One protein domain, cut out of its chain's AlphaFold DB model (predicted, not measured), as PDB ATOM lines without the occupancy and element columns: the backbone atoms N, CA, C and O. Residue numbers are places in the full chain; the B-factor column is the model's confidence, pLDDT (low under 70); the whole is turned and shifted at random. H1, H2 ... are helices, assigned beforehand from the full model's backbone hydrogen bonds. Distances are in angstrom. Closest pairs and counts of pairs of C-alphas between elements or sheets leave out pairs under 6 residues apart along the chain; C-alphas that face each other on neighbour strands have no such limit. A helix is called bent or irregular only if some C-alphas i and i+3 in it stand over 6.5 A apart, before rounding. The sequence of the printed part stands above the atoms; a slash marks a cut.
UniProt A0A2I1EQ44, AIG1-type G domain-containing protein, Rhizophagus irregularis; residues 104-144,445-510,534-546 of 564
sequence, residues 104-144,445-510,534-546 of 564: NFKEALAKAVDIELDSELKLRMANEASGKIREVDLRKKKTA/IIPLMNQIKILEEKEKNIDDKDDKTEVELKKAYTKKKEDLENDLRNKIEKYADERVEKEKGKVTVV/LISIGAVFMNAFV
ATOM      1  N   ASN A 104     -36.085 -61.963 -16.708       71.75
ATOM      2  CA  ASN A 104     -34.681 -62.299 -16.459       71.75
ATOM      3  C   ASN A 104     -34.315 -62.029 -14.988       71.75
ATOM      4  O   ASN A 104     -34.099 -60.882 -14.597       71.75
ATOM      5  N   PHE A 105     -34.216 -63.085 -14.169       68.75
ATOM      6  CA  PHE A 105     -33.886 -62.988 -12.735       68.75
ATOM      7  C   PHE A 105     -32.602 -62.186 -12.464       68.75
ATOM      8  O   PHE A 105     -32.560 -61.381 -11.536       68.75
ATOM      9  N   LYS A 106     -31.574 -62.340 -13.308       72.62
ATOM     10  CA  LYS A 106     -30.305 -61.608 -13.161       72.62
ATOM     11  C   LYS A 106     -30.475 -60.107 -13.374       72.62
ATOM     12  O   LYS A 106     -29.815 -59.316 -12.710       72.62
ATOM     13  N   GLU A 107     -31.357 -59.717 -14.288       73.31
ATOM     14  CA  GLU A 107     -31.662 -58.309 -14.549       73.31
ATOM     15  C   GLU A 107     -32.449 -57.687 -13.390       73.31
ATOM     16  O   GLU A 107     -32.160 -56.568 -12.973       73.31
ATOM     17  N   ALA A 108     -33.405 -58.429 -12.827       72.56
ATOM     18  CA  ALA A 108     -34.142 -57.995 -11.644       72.56
ATOM     19  C   ALA A 108     -33.224 -57.829 -10.425       72.56
ATOM     20  O   ALA A 108     -33.330 -56.839  -9.704       72.56
ATOM     21  N   LEU A 109     -32.291 -58.766 -10.229       74.69
ATOM     22  CA  LEU A 109     -31.306 -58.706  -9.153       74.69
ATOM     23  C   LEU A 109     -30.364 -57.507  -9.311       74.69
ATOM     24  O   LEU A 109     -30.125 -56.798  -8.341       74.69
ATOM     25  N   ALA A 110     -29.890 -57.233 -10.531       74.56
ATOM     26  CA  ALA A 110     -29.074 -56.054 -10.816       74.56
ATOM     27  C   ALA A 110     -29.817 -54.744 -10.494       74.56
ATOM     28  O   ALA A 110     -29.267 -53.882  -9.815       74.56
ATOM     29  N   LYS A 111     -31.093 -54.625 -10.893       77.81
ATOM     30  CA  LYS A 111     -31.929 -53.459 -10.556       77.81
ATOM     31  C   LYS A 111     -32.142 -53.311  -9.048       77.81
ATOM     32  O   LYS A 111     -32.158 -52.196  -8.540       77.81
ATOM     33  N   ALA A 112     -32.308 -54.418  -8.329       74.44
ATOM     34  CA  ALA A 112     -32.484 -54.390  -6.881       74.44
ATOM     35  C   ALA A 112     -31.206 -53.922  -6.160       74.44
ATOM     36  O   ALA A 112     -31.294 -53.108  -5.245       74.44
ATOM     37  N   VAL A 113     -30.032 -54.376  -6.620       78.12
ATOM     38  CA  VAL A 113     -28.726 -53.887  -6.146       78.12
ATOM     39  C   VAL A 113     -28.579 -52.382  -6.384       78.12
ATOM     40  O   VAL A 113     -28.128 -51.676  -5.487       78.12
ATOM     41  N   ASP A 114     -28.992 -51.877  -7.550       77.44
ATOM     42  CA  ASP A 114     -28.935 -50.440  -7.861       77.44
ATOM     43  C   ASP A 114     -29.786 -49.595  -6.899       77.44
ATOM     44  O   ASP A 114     -29.320 -48.570  -6.401       77.44
ATOM     45  N   ILE A 115     -31.009 -50.043  -6.602       76.94
ATOM     46  CA  ILE A 115     -31.934 -49.357  -5.684       76.94
ATOM     47  C   ILE A 115     -31.397 -49.348  -4.247       76.94
ATOM     48  O   ILE A 115     -31.433 -48.319  -3.566       76.94
ATOM     49  N   GLU A 116     -30.884 -50.487  -3.769       81.62
ATOM     50  CA  GLU A 116     -30.286 -50.577  -2.432       81.62
ATOM     51  C   GLU A 116     -29.065 -49.662  -2.311       81.62
ATOM     52  O   GLU A 116     -28.916 -48.950  -1.316       81.62
ATOM     53  N   LEU A 117     -28.213 -49.649  -3.337       81.50
ATOM     54  CA  LEU A 117     -27.007 -48.837  -3.374       81.50
ATOM     55  C   LEU A 117     -27.316 -47.336  -3.306       81.50
ATOM     56  O   LEU A 117     -26.684 -46.620  -2.529       81.50
ATOM     57  N   ASP A 118     -28.289 -46.864  -4.088       76.50
ATOM     58  CA  ASP A 118     -28.720 -45.462  -4.073       76.50
ATOM     59  C   ASP A 118     -29.326 -45.066  -2.715       76.50
ATOM     60  O   ASP A 118     -28.981 -44.025  -2.147       76.50
ATOM     61  N   SER A 119     -30.158 -45.940  -2.144       74.81
ATOM     62  CA  SER A 119     -30.774 -45.731  -0.829       74.81
ATOM     63  C   SER A 119     -29.730 -45.626   0.291       74.81
ATOM     64  O   SER A 119     -29.772 -44.702   1.108       74.81
ATOM     65  N   GLU A 120     -28.764 -46.547   0.321       78.50
ATOM     66  CA  GLU A 120     -27.687 -46.576   1.314       78.50
ATOM     67  C   GLU A 120     -26.757 -45.363   1.169       78.50
ATOM     68  O   GLU A 120     -26.366 -44.750   2.166       78.50
ATOM     69  N   LEU A 121     -26.438 -44.964  -0.069       79.38
ATOM     70  CA  LEU A 121     -25.637 -43.773  -0.334       79.38
ATOM     71  C   LEU A 121     -26.326 -42.511   0.200       79.38
ATOM     72  O   LEU A 121     -25.700 -41.741   0.933       79.38
ATOM     73  N   LYS A 122     -27.614 -42.315  -0.113       77.56
ATOM     74  CA  LYS A 122     -28.406 -41.178   0.388       77.56
ATOM     75  C   LYS A 122     -28.427 -41.137   1.915       77.56
ATOM     76  O   LYS A 122     -28.235 -40.071   2.501       77.56
ATOM     77  N   LEU A 123     -28.591 -42.293   2.564       75.44
ATOM     78  CA  LEU A 123     -28.570 -42.400   4.023       75.44
ATOM     79  C   LEU A 123     -27.208 -41.995   4.611       75.44
ATOM     80  O   LEU A 123     -27.157 -41.231   5.578       75.44
ATOM     81  N   ARG A 124     -26.095 -42.464   4.027       78.31
ATOM     82  CA  ARG A 124     -24.740 -42.091   4.473       78.31
ATOM     83  C   ARG A 124     -24.473 -40.600   4.297       78.31
ATOM     84  O   ARG A 124     -24.007 -39.964   5.239       78.31
ATOM     85  N   MET A 125     -24.841 -40.029   3.153       74.19
ATOM     86  CA  MET A 125     -24.680 -38.595   2.890       74.19
ATOM     87  C   MET A 125     -25.498 -37.731   3.862       74.19
ATOM     88  O   MET A 125     -24.996 -36.726   4.367       74.19
ATOM     89  N   ALA A 126     -26.730 -38.139   4.189       68.88
ATOM     90  CA  ALA A 126     -27.552 -37.454   5.188       68.88
ATOM     91  C   ALA A 126     -26.924 -37.509   6.596       68.88
ATOM     92  O   ALA A 126     -26.905 -36.507   7.318       68.88
ATOM     93  N   ASN A 127     -26.355 -38.658   6.975       68.12
ATOM     94  CA  ASN A 127     -25.662 -38.823   8.253       68.12
ATOM     95  C   ASN A 127     -24.374 -37.988   8.338       68.12
ATOM     96  O   ASN A 127     -24.126 -37.364   9.369       68.12
ATOM     97  N   GLU A 128     -23.578 -37.930   7.268       68.88
ATOM     98  CA  GLU A 128     -22.376 -37.086   7.197       68.88
ATOM     99  C   GLU A 128     -22.715 -35.597   7.333       68.88
ATOM    100  O   GLU A 128     -22.060 -34.881   8.096       68.88
ATOM    101  N   ALA A 129     -23.769 -35.132   6.655       63.31
ATOM    102  CA  ALA A 129     -24.249 -33.758   6.781       63.31
ATOM    103  C   ALA A 129     -24.667 -33.434   8.228       63.31
ATOM    104  O   ALA A 129     -24.277 -32.402   8.774       63.31
ATOM    105  N   SER A 130     -25.388 -34.349   8.884       56.59
ATOM    106  CA  SER A 130     -25.788 -34.217  10.293       56.59
ATOM    107  C   SER A 130     -24.589 -34.211  11.255       56.59
ATOM    108  O   SER A 130     -24.549 -33.427  12.207       56.59
ATOM    109  N   GLY A 131     -23.572 -35.040  10.991       56.19
ATOM    110  CA  GLY A 131     -22.326 -35.085  11.760       56.19
ATOM    111  C   GLY A 131     -21.550 -33.767  11.712       56.19
ATOM    112  O   GLY A 131     -21.172 -33.247  12.763       56.19
ATOM    113  N   LYS A 132     -21.396 -33.183  10.515       55.78
ATOM    114  CA  LYS A 132     -20.742 -31.876  10.328       55.78
ATOM    115  C   LYS A 132     -21.462 -30.760  11.092       55.78
ATOM    116  O   LYS A 132     -20.806 -29.951  11.742       55.78
ATOM    117  N   ILE A 133     -22.799 -30.748  11.090       50.41
ATOM    118  CA  ILE A 133     -23.598 -29.769  11.854       50.41
ATOM    119  C   ILE A 133     -23.328 -29.899  13.362       50.41
ATOM    120  O   ILE A 133     -23.040 -28.905  14.027       50.41
ATOM    121  N   ARG A 134     -23.342 -31.128  13.902       45.66
ATOM    122  CA  ARG A 134     -23.071 -31.372  15.330       45.66
ATOM    123  C   ARG A 134     -21.665 -30.945  15.744       45.66
ATOM    124  O   ARG A 134     -21.494 -30.395  16.829       45.66
ATOM    125  N   GLU A 135     -20.662 -31.200  14.909       52.34
ATOM    126  CA  GLU A 135     -19.281 -30.813  15.202       52.34
ATOM    127  C   GLU A 135     -19.115 -29.286  15.236       52.34
ATOM    128  O   GLU A 135     -18.495 -28.754  16.159       52.34
ATOM    129  N   VAL A 136     -19.750 -28.573  14.300       52.50
ATOM    130  CA  VAL A 136     -19.811 -27.103  14.295       52.50
ATOM    131  C   VAL A 136     -20.478 -26.571  15.569       52.50
ATOM    132  O   VAL A 136     -19.958 -25.640  16.186       52.50
ATOM    133  N   ASP A 137     -21.574 -27.181  16.027       41.00
ATOM    134  CA  ASP A 137     -22.262 -26.770  17.258       41.00
ATOM    135  C   ASP A 137     -21.431 -27.032  18.527       41.00
ATOM    136  O   ASP A 137     -21.366 -26.183  19.422       41.00
ATOM    137  N   LEU A 138     -20.721 -28.164  18.601       51.00
ATOM    138  CA  LEU A 138     -19.775 -28.456  19.688       51.00
ATOM    139  C   LEU A 138     -18.603 -27.459  19.722       51.00
ATOM    140  O   LEU A 138     -18.177 -27.046  20.805       51.00
ATOM    141  N   ARG A 139     -18.103 -27.035  18.555       52.47
ATOM    142  CA  ARG A 139     -17.049 -26.010  18.437       52.47
ATOM    143  C   ARG A 139     -17.551 -24.618  18.841       52.47
ATOM    144  O   ARG A 139     -16.851 -23.908  19.568       52.47
ATOM    145  N   LYS A 140     -18.781 -24.245  18.460       50.91
ATOM    146  CA  LYS A 140     -19.447 -23.009  18.924       50.91
ATOM    147  C   LYS A 140     -19.609 -22.986  20.445       50.91
ATOM    148  O   LYS A 140     -19.389 -21.956  21.075       50.91
ATOM    149  N   LYS A 141     -19.923 -24.132  21.055       47.81
ATOM    150  CA  LYS A 141     -20.036 -24.248  22.513       47.81
ATOM    151  C   LYS A 141     -18.687 -24.067  23.223       47.81
ATOM    152  O   LYS A 141     -18.595 -23.259  24.135       47.81
ATOM    153  N   LYS A 142     -17.613 -24.709  22.741       48.09
ATOM    154  CA  LYS A 142     -16.253 -24.522  23.295       48.09
ATOM    155  C   LYS A 142     -15.744 -23.080  23.185       48.09
ATOM    156  O   LYS A 142     -15.065 -22.600  24.088       48.09
ATOM    157  N   THR A 143     -16.045 -22.391  22.085       45.50
ATOM    158  CA  THR A 143     -15.659 -20.979  21.895       45.50
ATOM    159  C   THR A 143     -16.484 -20.030  22.768       45.50
ATOM    160  O   THR A 143     -15.933 -19.053  23.277       45.50
ATOM    161  N   ALA A 144     -17.759 -20.341  23.021       44.31
ATOM    162  CA  ALA A 144     -18.580 -19.635  24.006       44.31
ATOM    163  C   ALA A 144     -18.046 -19.823  25.439       44.31
ATOM    164  O   ALA A 144     -17.837 -18.831  26.134       44.31
ATOM    165  N   ILE A 445     -16.457 -37.922  -8.552       92.44
ATOM    166  CA  ILE A 445     -15.860 -39.208  -8.161       92.44
ATOM    167  C   ILE A 445     -16.217 -39.663  -6.744       92.44
ATOM    168  O   ILE A 445     -16.378 -40.860  -6.530       92.44
ATOM    169  N   ILE A 446     -16.396 -38.756  -5.777       90.19
ATOM    170  CA  ILE A 446     -16.692 -39.129  -4.380       90.19
ATOM    171  C   ILE A 446     -17.964 -39.982  -4.260       90.19
ATOM    172  O   ILE A 446     -17.922 -40.991  -3.553       90.19
ATOM    173  N   PRO A 447     -19.073 -39.668  -4.964       90.75
ATOM    174  CA  PRO A 447     -20.251 -40.530  -4.940       90.75
ATOM    175  C   PRO A 447     -19.949 -41.953  -5.427       90.75
ATOM    176  O   PRO A 447     -20.350 -42.914  -4.774       90.75
ATOM    177  N   LEU A 448     -19.186 -42.098  -6.520       91.44
ATOM    178  CA  LEU A 448     -18.786 -43.407  -7.056       91.44
ATOM    179  C   LEU A 448     -17.950 -44.190  -6.045       91.44
ATOM    180  O   LEU A 448     -18.178 -45.375  -5.822       91.44
ATOM    181  N   MET A 449     -17.007 -43.520  -5.391       88.12
ATOM    182  CA  MET A 449     -16.163 -44.135  -4.373       88.12
ATOM    183  C   MET A 449     -16.958 -44.646  -3.177       88.12
ATOM    184  O   MET A 449     -16.731 -45.759  -2.703       88.12
ATOM    185  N   ASN A 450     -17.901 -43.840  -2.689       87.88
ATOM    186  CA  ASN A 450     -18.763 -44.226  -1.580       87.88
ATOM    187  C   ASN A 450     -19.627 -45.435  -1.958       87.88
ATOM    188  O   ASN A 450     -19.771 -46.351  -1.149       87.88
ATOM    189  N   GLN A 451     -20.130 -45.481  -3.195       90.81
ATOM    190  CA  GLN A 451     -20.849 -46.640  -3.724       90.81
ATOM    191  C   GLN A 451     -19.968 -47.895  -3.786       90.81
ATOM    192  O   GLN A 451     -20.379 -48.948  -3.303       90.81
ATOM    193  N   ILE A 452     -18.745 -47.791  -4.314       90.94
ATOM    194  CA  ILE A 452     -17.785 -48.908  -4.353       90.94
ATOM    195  C   ILE A 452     -17.535 -49.441  -2.937       90.94
ATOM    196  O   ILE A 452     -17.621 -50.646  -2.712       90.94
ATOM    197  N   LYS A 453     -17.311 -48.553  -1.962       89.44
ATOM    198  CA  LYS A 453     -17.092 -48.934  -0.559       89.44
ATOM    199  C   LYS A 453     -18.308 -49.637   0.058       89.44
ATOM    200  O   LYS A 453     -18.140 -50.643   0.744       89.44
ATOM    201  N   ILE A 454     -19.525 -49.149  -0.204       88.19
ATOM    202  CA  ILE A 454     -20.768 -49.814   0.222       88.19
ATOM    203  C   ILE A 454     -20.825 -51.240  -0.340       88.19
ATOM    204  O   ILE A 454     -21.084 -52.184   0.406       88.19
ATOM    205  N   LEU A 455     -20.559 -51.408  -1.638       90.44
ATOM    206  CA  LEU A 455     -20.597 -52.716  -2.292       90.44
ATOM    207  C   LEU A 455     -19.553 -53.676  -1.713       90.44
ATOM    208  O   LEU A 455     -19.877 -54.835  -1.474       90.44
ATOM    209  N   GLU A 456     -18.341 -53.203  -1.410       89.38
ATOM    210  CA  GLU A 456     -17.309 -54.015  -0.749       89.38
ATOM    211  C   GLU A 456     -17.732 -54.514   0.633       89.38
ATOM    212  O   GLU A 456     -17.467 -55.662   0.997       89.38
ATOM    213  N   GLU A 457     -18.365 -53.653   1.428       88.88
ATOM    214  CA  GLU A 457     -18.878 -54.015   2.748       88.88
ATOM    215  C   GLU A 457     -20.005 -55.049   2.628       88.88
ATOM    216  O   GLU A 457     -20.019 -56.042   3.358       88.88
ATOM    217  N   LYS A 458     -20.928 -54.858   1.678       85.62
ATOM    218  CA  LYS A 458     -22.039 -55.785   1.422       85.62
ATOM    219  C   LYS A 458     -21.537 -57.138   0.921       85.62
ATOM    220  O   LYS A 458     -21.971 -58.163   1.438       85.62
ATOM    221  N   GLU A 459     -20.587 -57.151  -0.011       86.81
ATOM    222  CA  GLU A 459     -19.971 -58.364  -0.557       86.81
ATOM    223  C   GLU A 459     -19.277 -59.198   0.531       86.81
ATOM    224  O   GLU A 459     -19.461 -60.415   0.585       86.81
ATOM    225  N   LYS A 460     -18.526 -58.551   1.438       87.44
ATOM    226  CA  LYS A 460     -17.844 -59.218   2.565       87.44
ATOM    227  C   LYS A 460     -18.808 -59.834   3.582       87.44
ATOM    228  O   LYS A 460     -18.431 -60.780   4.267       87.44
ATOM    229  N   ASN A 461     -20.025 -59.304   3.686       84.38
ATOM    230  CA  ASN A 461     -21.032 -59.743   4.653       84.38
ATOM    231  C   ASN A 461     -21.919 -60.897   4.148       84.38
ATOM    232  O   ASN A 461     -22.781 -61.369   4.892       84.38
ATOM    233  N   ILE A 462     -21.737 -61.359   2.905       82.69
ATOM    234  CA  ILE A 462     -22.454 -62.524   2.369       82.69
ATOM    235  C   ILE A 462     -21.711 -63.808   2.752       82.69
ATOM    236  O   ILE A 462     -20.570 -64.012   2.339       82.69
ATOM    237  N   ASP A 463     -22.385 -64.692   3.495       77.62
ATOM    238  CA  ASP A 463     -21.929 -66.063   3.749       77.62
ATOM    239  C   ASP A 463     -22.331 -66.939   2.555       77.62
ATOM    240  O   ASP A 463     -23.501 -67.227   2.364       77.62
ATOM    241  N   ASP A 464     -21.388 -67.320   1.699       71.75
ATOM    242  CA  ASP A 464     -21.650 -68.025   0.436       71.75
ATOM    243  C   ASP A 464     -21.648 -69.555   0.575       71.75
ATOM    244  O   ASP A 464     -21.520 -70.280  -0.413       71.75
ATOM    245  N   LYS A 465     -21.785 -70.058   1.806       68.25
ATOM    246  CA  LYS A 465     -21.420 -71.433   2.141       68.25
ATOM    247  C   LYS A 465     -22.281 -72.543   1.568       68.25
ATOM    248  O   LYS A 465     -21.778 -73.646   1.653       68.25
ATOM    249  N   ASP A 466     -23.470 -72.294   1.002       63.31
ATOM    250  CA  ASP A 466     -24.249 -73.301   0.235       63.31
ATOM    251  C   ASP A 466     -25.534 -72.755  -0.456       63.31
ATOM    252  O   ASP A 466     -26.241 -73.510  -1.132       63.31
ATOM    253  N   ASP A 467     -25.884 -71.462  -0.341       77.38
ATOM    254  CA  ASP A 467     -27.100 -70.907  -0.966       77.38
ATOM    255  C   ASP A 467     -26.823 -70.340  -2.373       77.38
ATOM    256  O   ASP A 467     -26.210 -69.285  -2.553       77.38
ATOM    257  N   LYS A 468     -27.346 -71.018  -3.406       77.44
ATOM    258  CA  LYS A 468     -27.247 -70.604  -4.820       77.44
ATOM    259  C   LYS A 468     -27.716 -69.160  -5.059       77.44
ATOM    260  O   LYS A 468     -27.209 -68.503  -5.967       77.44
ATOM    261  N   THR A 469     -28.672 -68.662  -4.276       71.44
ATOM    262  CA  THR A 469     -29.187 -67.292  -4.408       71.44
ATOM    263  C   THR A 469     -28.245 -66.251  -3.801       71.44
ATOM    264  O   THR A 469     -28.082 -65.176  -4.378       71.44
ATOM    265  N   GLU A 470     -27.544 -66.585  -2.716       78.81
ATOM    266  CA  GLU A 470     -26.505 -65.733  -2.119       78.81
ATOM    267  C   GLU A 470     -25.266 -65.657  -3.013       78.81
ATOM    268  O   GLU A 470     -24.684 -64.583  -3.171       78.81
ATOM    269  N   VAL A 471     -24.930 -66.754  -3.700       83.38
ATOM    270  CA  VAL A 471     -23.887 -66.759  -4.736       83.38
ATOM    271  C   VAL A 471     -24.235 -65.817  -5.896       83.38
ATOM    272  O   VAL A 471     -23.374 -65.067  -6.353       83.38
ATOM    273  N   GLU A 472     -25.477 -65.825  -6.392       81.81
ATOM    274  CA  GLU A 472     -25.890 -64.912  -7.470       81.81
ATOM    275  C   GLU A 472     -25.968 -63.447  -6.999       81.81
ATOM    276  O   GLU A 472     -25.593 -62.557  -7.762       81.81
ATOM    277  N   LEU A 473     -26.365 -63.182  -5.747       83.12
ATOM    278  CA  LEU A 473     -26.323 -61.836  -5.155       83.12
ATOM    279  C   LEU A 473     -24.889 -61.317  -5.034       83.12
ATOM    280  O   LEU A 473     -24.609 -60.192  -5.443       83.12
ATOM    281  N   LYS A 474     -23.965 -62.146  -4.533       87.50
ATOM    282  CA  LYS A 474     -22.543 -61.801  -4.444       87.50
ATOM    283  C   LYS A 474     -21.984 -61.444  -5.818       87.50
ATOM    284  O   LYS A 474     -21.415 -60.372  -5.972       87.50
ATOM    285  N   LYS A 475     -22.261 -62.262  -6.844       89.81
ATOM    286  CA  LYS A 475     -21.886 -61.956  -8.239       89.81
ATOM    287  C   LYS A 475     -22.479 -60.639  -8.741       89.81
ATOM    288  O   LYS A 475     -21.806 -59.933  -9.486       89.81
ATOM    289  N   ALA A 476     -23.724 -60.322  -8.385       87.12
ATOM    290  CA  ALA A 476     -24.351 -59.062  -8.776       87.12
ATOM    291  C   ALA A 476     -23.640 -57.855  -8.138       87.12
ATOM    292  O   ALA A 476     -23.343 -56.897  -8.851       87.12
ATOM    293  N   TYR A 477     -23.290 -57.930  -6.847       89.50
ATOM    294  CA  TYR A 477     -22.479 -56.902  -6.186       89.50
ATOM    295  C   TYR A 477     -21.085 -56.773  -6.793       89.50
ATOM    296  O   TYR A 477     -20.692 -55.660  -7.133       89.50
ATOM    297  N   THR A 478     -20.369 -57.885  -6.994       92.31
ATOM    298  CA  THR A 478     -19.034 -57.880  -7.611       92.31
ATOM    299  C   THR A 478     -19.083 -57.234  -8.996       92.31
ATOM    300  O   THR A 478     -18.306 -56.330  -9.281       92.31
ATOM    301  N   LYS A 479     -20.055 -57.617  -9.836       93.12
ATOM    302  CA  LYS A 479     -20.210 -57.038 -11.174       93.12
ATOM    303  C   LYS A 479     -20.495 -55.535 -11.117       93.12
ATOM    304  O   LYS A 479     -19.858 -54.765 -11.826       93.12
ATOM    305  N   LYS A 480     -21.434 -55.104 -10.266       93.00
ATOM    306  CA  LYS A 480     -21.756 -53.677 -10.124       93.00
ATOM    307  C   LYS A 480     -20.549 -52.874  -9.635       93.00
ATOM    308  O   LYS A 480     -20.327 -51.757 -10.098       93.00
ATOM    309  N   LYS A 481     -19.767 -53.448  -8.719       93.00
ATOM    310  CA  LYS A 481     -18.527 -52.859  -8.217       93.00
ATOM    311  C   LYS A 481     -17.507 -52.688  -9.347       93.00
ATOM    312  O   LYS A 481     -16.995 -51.589  -9.513       93.00
ATOM    313  N   GLU A 482     -17.261 -53.730 -10.142       93.25
ATOM    314  CA  GLU A 482     -16.361 -53.675 -11.305       93.25
ATOM    315  C   GLU A 482     -16.795 -52.603 -12.319       93.25
ATOM    316  O   GLU A 482     -15.958 -51.834 -12.796       93.25
ATOM    317  N   ASP A 483     -18.097 -52.506 -12.609       93.44
ATOM    318  CA  ASP A 483     -18.653 -51.483 -13.505       93.44
ATOM    319  C   ASP A 483     -18.369 -50.058 -12.983       93.44
ATOM    320  O   ASP A 483     -17.932 -49.192 -13.745       93.44
ATOM    321  N   LEU A 484     -18.555 -49.816 -11.678       92.38
ATOM    322  CA  LEU A 484     -18.273 -48.521 -11.043       92.38
ATOM    323  C   LEU A 484     -16.776 -48.205 -10.964       92.38
ATOM    324  O   LEU A 484     -16.384 -47.057 -11.162       92.38
ATOM    325  N   GLU A 485     -15.927 -49.195 -10.687       89.31
ATOM    326  CA  GLU A 485     -14.478 -48.999 -10.702       89.31
ATOM    327  C   GLU A 485     -13.967 -48.642 -12.104       89.31
ATOM    328  O   GLU A 485     -13.054 -47.827 -12.240       89.31
ATOM    329  N   ASN A 486     -14.551 -49.231 -13.151       89.88
ATOM    330  CA  ASN A 486     -14.223 -48.889 -14.531       89.88
ATOM    331  C   ASN A 486     -14.689 -47.472 -14.889       89.88
ATOM    332  O   ASN A 486     -13.933 -46.740 -15.524       89.88
ATOM    333  N   ASP A 487     -15.883 -47.054 -14.454       91.94
ATOM    334  CA  ASP A 487     -16.332 -45.661 -14.615       91.94
ATOM    335  C   ASP A 487     -15.394 -44.682 -13.890       91.94
ATOM    336  O   ASP A 487     -14.966 -43.682 -14.468       91.94
ATOM    337  N   LEU A 488     -14.988 -45.006 -12.657       88.56
ATOM    338  CA  LEU A 488     -14.028 -44.211 -11.891       88.56
ATOM    339  C   LEU A 488     -12.684 -44.078 -12.624       88.56
ATOM    340  O   LEU A 488     -12.194 -42.959 -12.778       88.56
ATOM    341  N   ARG A 489     -12.113 -45.189 -13.110       85.88
ATOM    342  CA  ARG A 489     -10.866 -45.191 -13.895       85.88
ATOM    343  C   ARG A 489     -10.985 -44.318 -15.145       85.88
ATOM    344  O   ARG A 489     -10.176 -43.414 -15.330       85.88
ATOM    345  N   ASN A 490     -12.049 -44.491 -15.928       86.81
ATOM    346  CA  ASN A 490     -12.286 -43.692 -17.135       86.81
ATOM    347  C   ASN A 490     -12.388 -42.187 -16.834       86.81
ATOM    348  O   ASN A 490     -11.886 -41.359 -17.597       86.81
ATOM    349  N   LYS A 491     -13.033 -41.806 -15.723       89.38
ATOM    350  CA  LYS A 491     -13.118 -40.399 -15.297       89.38
ATOM    351  C   LYS A 491     -11.761 -39.832 -14.892       89.38
ATOM    352  O   LYS A 491     -11.482 -38.675 -15.202       89.38
ATOM    353  N   ILE A 492     -10.925 -40.624 -14.222       84.00
ATOM    354  CA  ILE A 492      -9.568 -40.225 -13.829       84.00
ATOM    355  C   ILE A 492      -8.665 -40.061 -15.050       84.00
ATOM    356  O   ILE A 492      -8.015 -39.023 -15.173       84.00
ATOM    357  N   GLU A 493      -8.671 -41.026 -15.970       82.00
ATOM    358  CA  GLU A 493      -7.912 -40.945 -17.223       82.00
ATOM    359  C   GLU A 493      -8.311 -39.698 -18.014       82.00
ATOM    360  O   GLU A 493      -7.460 -38.884 -18.370       82.00
ATOM    361  N   LYS A 494      -9.618 -39.467 -18.179       86.44
ATOM    362  CA  LYS A 494     -10.137 -38.267 -18.838       86.44
ATOM    363  C   LYS A 494      -9.691 -36.981 -18.137       86.44
ATOM    364  O   LYS A 494      -9.278 -36.038 -18.808       86.44
ATOM    365  N   TYR A 495      -9.761 -36.929 -16.805       84.56
ATOM    366  CA  TYR A 495      -9.294 -35.775 -16.033       84.56
ATOM    367  C   TYR A 495      -7.801 -35.510 -16.273       84.56
ATOM    368  O   TYR A 495      -7.410 -34.368 -16.510       84.56
ATOM    369  N   ALA A 496      -6.964 -36.550 -16.245       75.75
ATOM    370  CA  ALA A 496      -5.532 -36.423 -16.488       75.75
ATOM    371  C   ALA A 496      -5.236 -35.954 -17.924       75.75
ATOM    372  O   ALA A 496      -4.473 -35.000 -18.109       75.75
ATOM    373  N   ASP A 497      -5.885 -36.554 -18.921       74.69
ATOM    374  CA  ASP A 497      -5.717 -36.222 -20.338       74.69
ATOM    375  C   ASP A 497      -6.137 -34.783 -20.651       74.69
ATOM    376  O   ASP A 497      -5.404 -34.048 -21.314       74.69
ATOM    377  N   GLU A 498      -7.276 -34.328 -20.121       81.19
ATOM    378  CA  GLU A 498      -7.740 -32.948 -20.296       81.19
ATOM    379  C   GLU A 498      -6.716 -31.933 -19.773       81.19
ATOM    380  O   GLU A 498      -6.507 -30.881 -20.385       81.19
ATOM    381  N   ARG A 499      -6.035 -32.242 -18.663       75.75
ATOM    382  CA  ARG A 499      -4.988 -31.376 -18.098       75.75
ATOM    383  C   ARG A 499      -3.709 -31.433 -18.914       75.75
ATOM    384  O   ARG A 499      -3.130 -30.385 -19.192       75.75
ATOM    385  N   VAL A 500      -3.305 -32.622 -19.358       67.06
ATOM    386  CA  VAL A 500      -2.167 -32.802 -20.269       67.06
ATOM    387  C   VAL A 500      -2.363 -31.967 -21.539       67.06
ATOM    388  O   VAL A 500      -1.457 -31.230 -21.929       67.06
ATOM    389  N   GLU A 501      -3.539 -32.034 -22.165       68.00
ATOM    390  CA  GLU A 501      -3.862 -31.285 -23.387       68.00
ATOM    391  C   GLU A 501      -3.958 -29.772 -23.150       68.00
ATOM    392  O   GLU A 501      -3.392 -28.988 -23.915       68.00
ATOM    393  N   LYS A 502      -4.607 -29.336 -22.060       67.75
ATOM    394  CA  LYS A 502      -4.739 -27.907 -21.709       67.75
ATOM    395  C   LYS A 502      -3.379 -27.236 -21.498       67.75
ATOM    396  O   LYS A 502      -3.198 -26.061 -21.824       67.75
ATOM    397  N   GLU A 503      -2.414 -27.989 -20.988       62.81
ATOM    398  CA  GLU A 503      -1.090 -27.494 -20.634       62.81
ATOM    399  C   GLU A 503      -0.028 -27.708 -21.738       62.81
ATOM    400  O   GLU A 503       0.981 -26.993 -21.750       62.81
ATOM    401  N   LYS A 504      -0.276 -28.567 -22.746       54.16
ATOM    402  CA  LYS A 504       0.565 -28.707 -23.962       54.16
ATOM    403  C   LYS A 504       0.796 -27.383 -24.710       54.16
ATOM    404  O   LYS A 504       1.749 -27.284 -25.480       54.16
ATOM    405  N   GLY A 505      -0.024 -26.356 -24.467       41.12
ATOM    406  CA  GLY A 505       0.146 -25.012 -25.026       41.12
ATOM    407  C   GLY A 505       0.848 -23.978 -24.131       41.12
ATOM    408  O   GLY A 505       1.063 -22.864 -24.606       41.12
ATOM    409  N   LYS A 506       1.151 -24.267 -22.850       41.75
ATOM    410  CA  LYS A 506       1.511 -23.215 -21.864       41.75
ATOM    411  C   LYS A 506       2.582 -23.558 -20.819       41.75
ATOM    412  O   LYS A 506       2.968 -22.662 -20.074       41.75
ATOM    413  N   VAL A 507       3.100 -24.785 -20.750       35.28
ATOM    414  CA  VAL A 507       4.137 -25.117 -19.753       35.28
ATOM    415  C   VAL A 507       5.534 -24.800 -20.288       35.28
ATOM    416  O   VAL A 507       6.114 -25.546 -21.077       35.28
ATOM    417  N   THR A 508       6.107 -23.694 -19.821       28.61
ATOM    418  CA  THR A 508       7.535 -23.388 -19.941       28.61
ATOM    419  C   THR A 508       8.319 -24.216 -18.921       28.61
ATOM    420  O   THR A 508       8.411 -23.852 -17.752       28.61
ATOM    421  N   VAL A 509       8.912 -25.330 -19.359       33.69
ATOM    422  CA  VAL A 509      10.007 -25.984 -18.624       33.69
ATOM    423  C   VAL A 509      11.323 -25.573 -19.272       33.69
ATOM    424  O   VAL A 509      11.522 -25.769 -20.472       33.69
ATOM    425  N   VAL A 510      12.222 -24.992 -18.479       29.23
ATOM    426  CA  VAL A 510      13.598 -24.696 -18.890       29.23
ATOM    427  C   VAL A 510      14.352 -26.021 -19.001       29.23
ATOM    428  O   VAL A 510      14.486 -26.743 -18.015       29.23
ATOM    429  N   LEU A 534       9.776 -28.897 -25.786       27.84
ATOM    430  CA  LEU A 534       8.781 -29.235 -24.766       27.84
ATOM    431  C   LEU A 534       9.044 -30.642 -24.195       27.84
ATOM    432  O   LEU A 534       9.269 -31.582 -24.957       27.84
ATOM    433  N   ILE A 535       9.007 -30.797 -22.869       36.34
ATOM    434  CA  ILE A 535       8.795 -32.105 -22.231       36.34
ATOM    435  C   ILE A 535       7.281 -32.216 -22.062       36.34
ATOM    436  O   ILE A 535       6.677 -31.394 -21.376       36.34
ATOM    437  N   SER A 536       6.649 -33.158 -22.762       35.38
ATOM    438  CA  SER A 536       5.205 -33.353 -22.635       35.38
ATOM    439  C   SER A 536       4.878 -33.838 -21.222       35.38
ATOM    440  O   SER A 536       5.656 -34.567 -20.613       35.38
ATOM    441  N   ILE A 537       3.708 -33.480 -20.699       40.38
ATOM    442  CA  ILE A 537       3.239 -33.975 -19.396       40.38
ATOM    443  C   ILE A 537       3.150 -35.510 -19.398       40.38
ATOM    444  O   ILE A 537       3.408 -36.135 -18.377       40.38
ATOM    445  N   GLY A 538       2.954 -36.137 -20.565       37.34
ATOM    446  CA  GLY A 538       3.101 -37.587 -20.729       37.34
ATOM    447  C   GLY A 538       4.490 -38.123 -20.346       37.34
ATOM    448  O   GLY A 538       4.584 -39.206 -19.785       37.34
ATOM    449  N   ALA A 539       5.572 -37.369 -20.565       39.25
ATOM    450  CA  ALA A 539       6.906 -37.740 -20.089       39.25
ATOM    451  C   ALA A 539       7.075 -37.533 -18.571       39.25
ATOM    452  O   ALA A 539       7.798 -38.303 -17.946       39.25
ATOM    453  N   VAL A 540       6.380 -36.559 -17.968       44.16
ATOM    454  CA  VAL A 540       6.327 -36.378 -16.502       44.16
ATOM    455  C   VAL A 540       5.582 -37.547 -15.848       44.16
ATOM    456  O   VAL A 540       6.079 -38.118 -14.884       44.16
ATOM    457  N   PHE A 541       4.454 -37.976 -16.425       41.03
ATOM    458  CA  PHE A 541       3.752 -39.194 -16.008       41.03
ATOM    459  C   PHE A 541       4.620 -40.450 -16.185       41.03
ATOM    460  O   PHE A 541       4.736 -41.255 -15.270       41.03
ATOM    461  N   MET A 542       5.297 -40.624 -17.323       39.28
ATOM    462  CA  MET A 542       6.108 -41.829 -17.554       39.28
ATOM    463  C   MET A 542       7.371 -41.888 -16.677       39.28
ATOM    464  O   MET A 542       7.750 -42.972 -16.237       39.28
ATOM    465  N   ASN A 543       8.007 -40.748 -16.380       41.09
ATOM    466  CA  ASN A 543       9.207 -40.696 -15.538       41.09
ATOM    467  C   ASN A 543       8.899 -40.797 -14.036       41.09
ATOM    468  O   ASN A 543       9.688 -41.389 -13.304       41.09
ATOM    469  N   ALA A 544       7.765 -40.258 -13.573       40.50
ATOM    470  CA  ALA A 544       7.380 -40.331 -12.163       40.50
ATOM    471  C   ALA A 544       6.954 -41.746 -11.721       40.50
ATOM    472  O   ALA A 544       7.035 -42.053 -10.532       40.50
ATOM    473  N   PHE A 545       6.530 -42.610 -12.655       40.50
ATOM    474  CA  PHE A 545       5.877 -43.886 -12.329       40.50
ATOM    475  C   PHE A 545       6.571 -45.153 -12.880       40.50
ATOM    476  O   PHE A 545       6.132 -46.256 -12.561       40.50
ATOM    477  N   VAL A 546       7.680 -45.046 -13.635       35.53
ATOM    478  CA  VAL A 546       8.470 -46.210 -14.104       35.53
ATOM    479  C   VAL A 546       9.971 -46.041 -13.795       35.53
ATOM    480  O   VAL A 546      10.670 -45.319 -14.512       35.53
TER     481      VAL A 546
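Overview. This is residues 104 to 144, 445 to 510 and 534 to 546 of the 564 residues of the protein "AIG1-type G domain-containing protein" of Rhizophagus irregularis (UniProt A0A2I1EQ44). Two long helices, H1 and H3, meet near their first ends and spread from there as a wide V, and the shorter H2 sits in the angle between them, folded back along H3 as a helical hairpin. The rest of H1, residues 126 to 144, sticks out as a free arm, and the small H4 sits by the last residues of H3, at the other end of that helix from H1. The printed part has 120 residues, with four named helices in the order H1, H2, H3, H4 and no named strand; the class is all helix. The whole is extended, with a radius of gyration of the C-alphas of 21.6 A, and flat, with spans of 63 by 55 by 24 A.

Along the chain. The longest helix by residues is H1, residues 105 to 144, 40 residues and 58.9 A from first to last C-alpha; it begins with C-alpha 105 at (-33.886, -62.988, -12.735) and ends with C-alpha 144 at (-18.580, -19.635, 24.006). H3, residues 468 to 503, has 36 residues and measures 52.8 A, from C-alpha 468 at (-27.247, -70.604, -4.820) to C-alpha 503 at (-1.090, -27.494, -20.634). H2, residues 445 to 460, has 16 residues and measures 22.8 A. H4, residues 537 to 545, has 9 residues, and its last C-alpha, that of Phe 545, stands at (5.877, -43.886, -12.329). None of the four helices is bent or irregular.

Arrangement. H1 touches H3 with residues 106 to 113 alone, and H3 touches H1 with residues 472 to 480 alone. The closest C-alphas of the two are those of Ala 110 and Ala 476, 6.0 A apart. Their lines stand at a steep tilt of 63 degrees, and they run the same way. Farther along, H1 touches H2 with residues 117 to 121 alone; the closest C-alphas, those of Leu 121 and Gln 451, are 6.5 A apart. H1 and H2 run opposite ways at a steep tilt of 66 degrees. H2 and H3 form a helical hairpin: they touch, with 19 pairs of C-alphas within 8 A, and run opposite ways at a shallow tilt of 24 degrees. Their closest C-alphas are those of Ile 452 and Lys 481, 5.6 A apart, and H3 touches H2 with residues 474 to 491 alone. H3 and H4 only just touch, with 3 pairs of C-alphas within 8 A, made on H3 by residues 500 to 503 alone. The closest C-alphas are those of Val 500 and Ile 537, 5.6 A apart; the two helices run opposite ways at a steep tilt of 53 degrees. H3 is the hub, touching three other helices, and the helix packing is mostly crossed. H4 is apart from H1 and from H2. In H1, H2, H3 and H4 every pair of O i and N i+4 is within hydrogen-bond range.

Size, cuts and confidence. The two C-alphas farthest apart are those of Asp 466 and Val 510, at 64.5 A. Without residues 126 to 144, which stand free, the body has 101 residues and spans 64 by 29 by 26 A. Residues 145 to 444 are not printed, and C-alphas 144 and 445 across that cut are 37.8 A apart. Residues 511 to 533 are not printed either, and C-alphas 510 and 534 across that cut are 8.9 A apart. The links from H1 to H2 and from H3 to H4 run across these cuts; the link from H2 to H3, with 7 residues, is short. The mean pLDDT of the printed part is 70.2, and 46 residues are under 70: residue 105, residues 126 to 144, residues 465 to 466, residues 500 to 510 and residues 534 to 546. The mean pLDDT is 89 for H2 but 40 for H4.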